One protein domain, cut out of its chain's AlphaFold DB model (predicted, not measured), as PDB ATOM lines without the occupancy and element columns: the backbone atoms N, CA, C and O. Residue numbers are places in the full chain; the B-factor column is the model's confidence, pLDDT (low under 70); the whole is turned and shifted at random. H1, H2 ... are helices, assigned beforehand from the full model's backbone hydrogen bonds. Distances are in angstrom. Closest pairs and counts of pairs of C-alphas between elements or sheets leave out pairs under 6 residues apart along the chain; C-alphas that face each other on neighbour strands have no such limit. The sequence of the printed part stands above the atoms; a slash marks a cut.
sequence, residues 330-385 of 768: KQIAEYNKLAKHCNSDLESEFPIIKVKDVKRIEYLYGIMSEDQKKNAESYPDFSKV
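What this domain is: This is residues 330 to 385 of the 768 residues of the protein "Regulatory sensor-transducer, BlaR1/MecR1 family / TonB-dependent receptor" of Winogradskyella sp. PG-2 (UniProt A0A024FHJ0). Two helices, H1 and H2, cross face to face at a steep angle and run opposite ways, with the short helix H3 near one end of the pair. After H3, residues 375 to 385 form a tail with no named element that runs back along the long axis toward the other end. The printed part has 56 residues with three named helices, in the order H1, H2, H3, and no named strand; its class is all helix. It is compact, with a radius of gyration of the C-alphas of 10.9 A, yet elongated, spanning 33 by 19 by 18 A.

Where its parts are: H1, residues 330 to 346, begins at C-alpha 330 (125.532, 135.046, 123.510) and is 24.1 A long. H2, residues 355 to 366, is 16.5 A long. H3, residues 370 to 374, measures 6.3 A and ends at C-alpha 374 (128.415, 151.434, 123.305).

How they stand to each other: H1 and H2 touch at a steep tilt of 49 degrees, opposite ways; their closest C-alphas, of Tyr 335 and Leu 364, are 6.1 A apart. H3 is close to H1 but not clearly touching, the closest C-alphas being those of Ile 332 and Gln 372, 7.8 A apart. H3 is also close to H2 but not clearly touching, with the closest C-alphas, of Tyr 365 and Lys 373, 7.2 A apart. In H1, H2 and H3 every O i to N i+4 pair is within hydrogen-bond range.

The domain as a whole: The C-alphas farthest apart, of Phe 350 and Asp 371, are 33.0 A apart. The printed part has no cut; the link from H1 to H2 is short, that from H2 to H3 tight. The model's pLDDT is under 70 at residues 349 to 350 and 384 to 385.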
ATOM      1  N   LYS A 330     126.913 135.558 123.588       81.44
ATOM      2  CA  LYS A 330     125.532 135.046 123.510       81.44
ATOM      3  C   LYS A 330     124.519 135.944 124.227       81.44
ATOM      4  O   LYS A 330     123.441 136.167 123.695       81.44
ATOM      5  N   GLN A 331     124.861 136.462 125.402       75.38
ATOM      6  CA  GLN A 331     124.006 137.378 126.164       75.38
ATOM      7  C   GLN A 331     123.876 138.746 125.484       75.38
ATOM      8  O   GLN A 331     122.797 139.322 125.515       75.38
ATOM      9  N   ILE A 332     124.929 139.231 124.814       86.94
ATOM     10  CA  ILE A 332     124.858 140.446 123.984       86.94
ATOM     11  C   ILE A 332     123.963 140.209 122.764       86.94
ATOM     12  O   ILE A 332     123.128 141.045 122.447       86.94
ATOM     13  N   ALA A 333     124.076 139.052 122.106       88.69
ATOM     14  CA  ALA A 333     123.187 138.706 120.996       88.69
ATOM     15  C   ALA A 333     121.717 138.587 121.444       88.69
ATOM     16  O   ALA A 333     120.814 139.029 120.734       88.69
ATOM     17  N   GLU A 334     121.472 138.022 122.631       89.06
ATOM     18  CA  GLU A 334     120.143 137.966 123.251       89.06
ATOM     19  C   GLU A 334     119.616 139.374 123.562       89.06
ATOM     20  O   GLU A 334     118.479 139.689 123.214       89.06
ATOM     21  N   TYR A 335     120.456 140.228 124.151       92.81
ATOM     22  CA  TYR A 335     120.134 141.624 124.433       92.81
ATOM     23  C   TYR A 335     119.779 142.384 123.155       92.81
ATOM     24  O   TYR A 335     118.690 142.941 123.085       92.81
ATOM     25  N   ASN A 336     120.623 142.331 122.120       92.69
ATOM     26  CA  ASN A 336     120.387 143.031 120.855       92.69
ATOM     27  C   ASN A 336     119.076 142.581 120.199       92.69
ATOM     28  O   ASN A 336     118.306 143.404 119.713       92.69
ATOM     29  N   LYS A 337     118.773 141.276 120.232       94.31
ATOM     30  CA  LYS A 337     117.518 140.744 119.689       94.31
ATOM     31  C   LYS A 337     116.292 141.270 120.444       94.31
ATOM     32  O   LYS A 337     115.298 141.625 119.816       94.31
ATOM     33  N   LEU A 338     116.352 141.293 121.775       89.38
ATOM     34  CA  LEU A 338     115.250 141.759 122.621       89.38
ATOM     35  C   LEU A 338     115.078 143.279 122.546       89.38
ATOM     36  O   LEU A 338     113.961 143.752 122.369       89.38
ATOM     37  N   ALA A 339     116.175 144.031 122.624       89.69
ATOM     38  CA  ALA A 339     116.180 145.482 122.506       89.69
ATOM     39  C   ALA A 339     115.617 145.928 121.152       89.69
ATOM     40  O   ALA A 339     114.733 146.776 121.122       89.69
ATOM     41  N   LYS A 340     116.017 145.284 120.046       90.75
ATOM     42  CA  LYS A 340     115.475 145.572 118.712       90.75
ATOM     43  C   LYS A 340     113.974 145.296 118.604       90.75
ATOM     44  O   LYS A 340     113.245 146.105 118.039       90.75
ATOM     45  N   HIS A 341     113.500 144.183 119.166       86.00
ATOM     46  CA  HIS A 341     112.069 143.872 119.193       86.00
ATOM     47  C   HIS A 341     111.279 144.911 119.998       86.00
ATOM     48  O   HIS A 341     110.291 145.437 119.499       86.00
ATOM     49  N   CYS A 342     111.745 145.264 121.201       83.19
ATOM     50  CA  CYS A 342     111.080 146.260 122.036       83.19
ATOM     51  C   CYS A 342     111.134 147.672 121.438       83.19
ATOM     52  O   CYS A 342     110.140 148.379 121.519       83.19
ATOM     53  N   ASN A 343     112.248 148.074 120.820       86.06
ATOM     54  CA  ASN A 343     112.356 149.358 120.121       86.06
ATOM     55  C   ASN A 343     111.378 149.441 118.946       86.06
ATOM     56  O   ASN A 343     110.696 150.446 118.806       86.06
ATOM     57  N   SER A 344     111.245 148.364 118.165       84.12
ATOM     58  CA  SER A 344     110.268 148.294 117.074       84.12
ATOM     59  C   SER A 344     108.823 148.348 117.580       84.12
ATOM     60  O   SER A 344     107.995 149.018 116.973       84.12
ATOM     61  N   ASP A 345     108.508 147.665 118.683       81.38
ATOM     62  CA  ASP A 345     107.156 147.687 119.254       81.38
ATOM     63  C   ASP A 345     106.825 149.049 119.890       81.38
ATOM     64  O   ASP A 345     105.662 149.447 119.893       81.38
ATOM     65  N   LEU A 346     107.829 149.772 120.411       82.12
ATOM     66  CA  LEU A 346     107.698 151.129 120.965       82.12
ATOM     67  C   LEU A 346     107.386 152.196 119.909       82.12
ATOM     68  O   LEU A 346     106.892 153.261 120.269       82.12
ATOM     69  N   GLU A 347     107.671 151.931 118.633       76.81
ATOM     70  CA  GLU A 347     107.315 152.814 117.513       76.81
ATOM     71  C   GLU A 347     105.849 152.650 117.067       76.81
ATOM     72  O   GLU A 347     105.356 153.440 116.265       76.81
ATOM     73  N   SER A 348     105.129 151.655 117.602       71.50
ATOM     74  CA  SER A 348     103.690 151.482 117.379       71.50
ATOM     75  C   SER A 348     102.876 152.575 118.078       71.50
ATOM     76  O   SER A 348     103.193 152.984 119.192       71.50
ATOM     77  N   GLU A 349     101.754 152.970 117.471       68.00
ATOM     78  CA  GLU A 349     100.765 153.881 118.070       68.00
ATOM     79  C   GLU A 349     100.215 153.344 119.410       68.00
ATOM     80  O   GLU A 349      99.887 154.112 120.315       68.00
ATOM     81  N   PHE A 350     100.186 152.013 119.574       67.31
ATOM     82  CA  PHE A 350      99.794 151.328 120.808       67.31
ATOM     83  C   PHE A 350     100.819 150.232 121.159       67.31
ATOM     84  O   PHE A 350     100.633 149.067 120.789       67.31
ATOM     85  N   PRO A 351     101.920 150.572 121.852       75.44
ATOM     86  CA  PRO A 351     103.003 149.630 122.118       75.44
ATOM     87  C   PRO A 351     102.584 148.570 123.150       75.44
ATOM     88  O   PRO A 351     102.247 148.889 124.293       75.44
ATOM     89  N   ILE A 352     102.629 147.285 122.774       74.88
ATOM     90  CA  ILE A 352     102.325 146.154 123.670       74.88
ATOM     91  C   ILE A 352     103.617 145.409 124.006       74.88
ATOM     92  O   ILE A 352     104.042 144.511 123.285       74.88
ATOM     93  N   ILE A 353     104.214 145.738 125.154       77.19
ATOM     94  CA  ILE A 353     105.489 145.152 125.591       77.19
ATOM     95  C   ILE A 353     105.263 144.204 126.763       77.19
ATOM     96  O   ILE A 353     104.627 144.536 127.768       77.19
ATOM     97  N   LYS A 354     105.820 142.995 126.673       80.94
ATOM     98  CA  LYS A 354     105.714 142.008 127.751       80.94
ATOM     99  C   LYS A 354     106.657 142.373 128.897       80.94
ATOM    100  O   LYS A 354     107.869 142.453 128.726       80.94
ATOM    101  N   VAL A 355     106.119 142.437 130.114       72.25
ATOM    102  CA  VAL A 355     106.870 142.753 131.350       72.25
ATOM    103  C   VAL A 355     108.073 141.823 131.587       72.25
ATOM    104  O   VAL A 355     109.073 142.232 132.175       72.25
ATOM    105  N   LYS A 356     108.005 140.563 131.137       75.00
ATOM    106  CA  LYS A 356     109.129 139.615 131.242       75.00
ATOM    107  C   LYS A 356     110.330 140.014 130.374       75.00
ATOM    108  O   LYS A 356     111.461 139.771 130.785       75.00
ATOM    109  N   ASP A 357     110.081 140.636 129.223       80.69
ATOM    110  CA  ASP A 357     111.115 141.007 128.258       80.69
ATOM    111  C   ASP A 357     111.798 142.304 128.724       80.69
ATOM    112  O   ASP A 357     113.024 142.367 128.724       80.69
ATOM    113  N   VAL A 358     111.036 143.244 129.307       78.06
ATOM    114  CA  VAL A 358     111.566 144.436 130.009       78.06
ATOM    115  C   VAL A 358     112.559 144.039 131.104       78.06
ATOM    116  O   VAL A 358     113.713 144.458 131.088       78.06
ATOM    117  N   LYS A 359     112.156 143.138 132.010       76.00
ATOM    118  CA  LYS A 359     113.023 142.662 133.103       76.00
ATOM    119  C   LYS A 359     114.267 141.928 132.599       76.00
ATOM    120  O   LYS A 359     115.313 141.962 133.246       76.00
ATOM    121  N   ARG A 360     114.161 141.224 131.466       84.19
ATOM    122  CA  ARG A 360     115.288 140.506 130.861       84.19
ATOM    123  C   ARG A 360     116.276 141.471 130.206       84.19
ATOM    124  O   ARG A 360     117.475 141.272 130.368       84.19
ATOM    125  N   ILE A 361     115.788 142.517 129.541       81.69
ATOM    126  CA  ILE A 361     116.598 143.597 128.959       81.69
ATOM    127  C   ILE A 361     117.314 144.393 130.057       81.69
ATOM    128  O   ILE A 361     118.526 144.570 129.961       81.69
ATOM    129  N   GLU A 362     116.616 144.787 131.130       79.06
ATOM    130  CA  GLU A 362     117.206 145.458 132.304       79.06
ATOM    131  C   GLU A 362     118.357 144.642 132.903       79.06
ATOM    132  O   GLU A 362     119.440 145.161 133.177       79.06
ATOM    133  N   TYR A 363     118.136 143.335 133.065       75.50
ATOM    134  CA  TYR A 363     119.139 142.420 133.593       75.50
ATOM    135  C   TYR A 363     120.354 142.280 132.667       75.50
ATOM    136  O   TYR A 363     121.486 142.381 133.137       75.50
ATOM    137  N   LEU A 364     120.136 142.049 131.366       74.19
ATOM    138  CA  LEU A 364     121.218 141.863 130.395       74.19
ATOM    139  C   LEU A 364     122.042 143.146 130.214       74.19
ATOM    140  O   LEU A 364     123.266 143.079 130.218       74.19
ATOM    141  N   TYR A 365     121.389 144.308 130.152       81.00
ATOM    142  CA  TYR A 365     122.066 145.604 130.089       81.00
ATOM    143  C   TYR A 365     122.851 145.910 131.370       81.00
ATOM    144  O   TYR A 365     123.955 146.450 131.320       81.00
ATOM    145  N   GLY A 366     122.311 145.515 132.527       75.12
ATOM    146  CA  GLY A 366     122.949 145.690 133.830       75.12
ATOM    147  C   GLY A 366     124.236 144.885 134.021       75.12
ATOM    148  O   GLY A 366     125.049 145.272 134.855       75.12
ATOM    149  N   ILE A 367     124.442 143.802 133.258       74.19
ATOM    150  CA  ILE A 367     125.662 142.970 133.287       74.19
ATOM    151  C   ILE A 367     126.623 143.246 132.113       74.19
ATOM    152  O   ILE A 367     127.666 142.599 132.011       74.19
ATOM    153  N   MET A 368     126.280 144.161 131.199       75.38
ATOM    154  CA  MET A 368     127.154 144.582 130.099       75.38
ATOM    155  C   MET A 368     128.169 145.622 130.573       75.38
ATOM    156  O   MET A 368     127.825 146.560 131.289       75.38
ATOM    157  N   SER A 369     129.411 145.488 130.107       82.06
ATOM    158  CA  SER A 369     130.431 146.530 130.282       82.06
ATOM    159  C   SER A 369     130.102 147.782 129.462       82.06
ATOM    160  O   SER A 369     129.355 147.717 128.485       82.06
ATOM    161  N   GLU A 370     130.692 148.921 129.822       81.44
ATOM    162  CA  GLU A 370     130.473 150.191 129.115       81.44
ATOM    163  C   GLU A 370     130.835 150.110 127.624       81.44
ATOM    164  O   GLU A 370     130.091 150.607 126.780       81.44
ATOM    165  N   ASP A 371     131.907 149.395 127.273       81.94
ATOM    166  CA  ASP A 371     132.284 149.177 125.872       81.94
ATOM    167  C   ASP A 371     131.284 148.274 125.139       81.94
ATOM    168  O   ASP A 371     130.998 148.482 123.961       81.94
ATOM    169  N   GLN A 372     130.695 147.288 125.821       83.12
ATOM    170  CA  GLN A 372     129.647 146.450 125.235       83.12
ATOM    171  C   GLN A 372     128.345 147.228 125.036       83.12
ATOM    172  O   GLN A 372     127.689 147.016 124.025       83.12
ATOM    173  N   LYS A 373     127.981 148.136 125.950       87.31
ATOM    174  CA  LYS A 373     126.793 148.997 125.807       87.31
ATOM    175  C   LYS A 373     126.934 149.969 124.640       87.31
ATOM    176  O   LYS A 373     125.980 150.148 123.895       87.31
ATOM    177  N   LYS A 374     128.127 150.545 124.445       86.94
ATOM    178  CA  LYS A 374     128.415 151.434 123.305       86.94
ATOM    179  C   LYS A 374     128.297 150.735 121.947       86.94
ATOM    180  O   LYS A 374     127.969 151.391 120.968       86.94
ATOM    181  N   ASN A 375     128.573 149.430 121.892       86.81
ATOM    182  CA  ASN A 375     128.580 148.634 120.659       86.81
ATOM    183  C   ASN A 375     127.322 147.764 120.461       86.81
ATOM    184  O   ASN A 375     127.256 146.985 119.510       86.81
ATOM    185  N   ALA A 376     126.356 147.829 121.376       88.88
ATOM    186  CA  ALA A 376     125.127 147.045 121.335       88.88
ATOM    187  C   ALA A 376     123.933 147.879 120.861       88.88
ATOM    188  O   ALA A 376     124.033 149.093 120.689       88.88
ATOM    189  N   GLU A 377     122.795 147.217 120.653       89.25
ATOM    190  CA  GLU A 377     121.550 147.895 120.289       89.25
ATOM    191  C   GLU A 377     121.153 148.904 121.380       89.25
ATOM    192  O   GLU A 377     121.340 148.646 122.570       89.25
ATOM    193  N   SER A 378     120.592 150.053 120.999       89.62
ATOM    194  CA  SER A 378     120.208 151.079 121.972       89.62
ATOM    195  C   SER A 378     119.160 150.567 122.962       89.62
ATOM    196  O   SER A 378     118.211 149.870 122.591       89.62
ATOM    197  N   TYR A 379     119.320 150.948 124.230       88.88
ATOM    198  CA  TYR A 379     118.403 150.546 125.288       88.88
ATOM    199  C   TYR A 379     116.986 151.091 125.032       88.88
ATOM    200  O   TYR A 379     116.854 152.299 124.814       88.88
ATOM    201  N   PRO A 380     115.930 150.253 125.091       87.31
ATOM    202  CA  PRO A 380     114.581 150.720 124.815       87.31
ATOM    203  C   PRO A 380     114.057 151.731 125.821       87.31
ATOM    204  O   PRO A 380     114.079 151.516 127.034       87.31
ATOM    205  N   ASP A 381     113.543 152.836 125.293       84.75
ATOM    206  CA  ASP A 381     112.971 153.908 126.091       84.75
ATOM    207  C   ASP A 381     111.529 153.580 126.494       84.75
ATOM    208  O   ASP A 381     110.552 154.034 125.896       84.75
ATOM    209  N   PHE A 382     111.399 152.772 127.544       79.25
ATOM    210  CA  PHE A 382     110.102 152.373 128.089       79.25
ATOM    211  C   PHE A 382     109.305 153.541 128.696       79.25
ATOM    212  O   PHE A 382     108.136 153.352 129.028       79.25
ATOM    213  N   SER A 383     109.888 154.741 128.823       73.62
ATOM    214  CA  SER A 383     109.156 155.933 129.273       73.62
ATOM    215  C   SER A 383     108.165 156.460 128.226       73.62
ATOM    216  O   SER A 383     107.232 157.180 128.578       73.62
ATOM    217  N   LYS A 384     108.304 156.032 126.961       69.62
ATOM    218  CA  LYS A 384     107.363 156.328 125.868       69.62
ATOM    219  C   LYS A 384     106.066 155.523 125.931       69.62
ATOM    220  O   LYS A 384     105.132 155.840 125.203       69.62
ATOM    221  N   VAL A 385     105.986 154.493 126.777       67.75
ATOM    222  CA  VAL A 385     104.741 153.743 126.972       67.75
ATOM    223  C   VAL A 385     103.782 154.631 127.770       67.75
ATOM    224  O   VAL A 385     104.068 154.913 128.940       67.75
TER     225      VAL A 385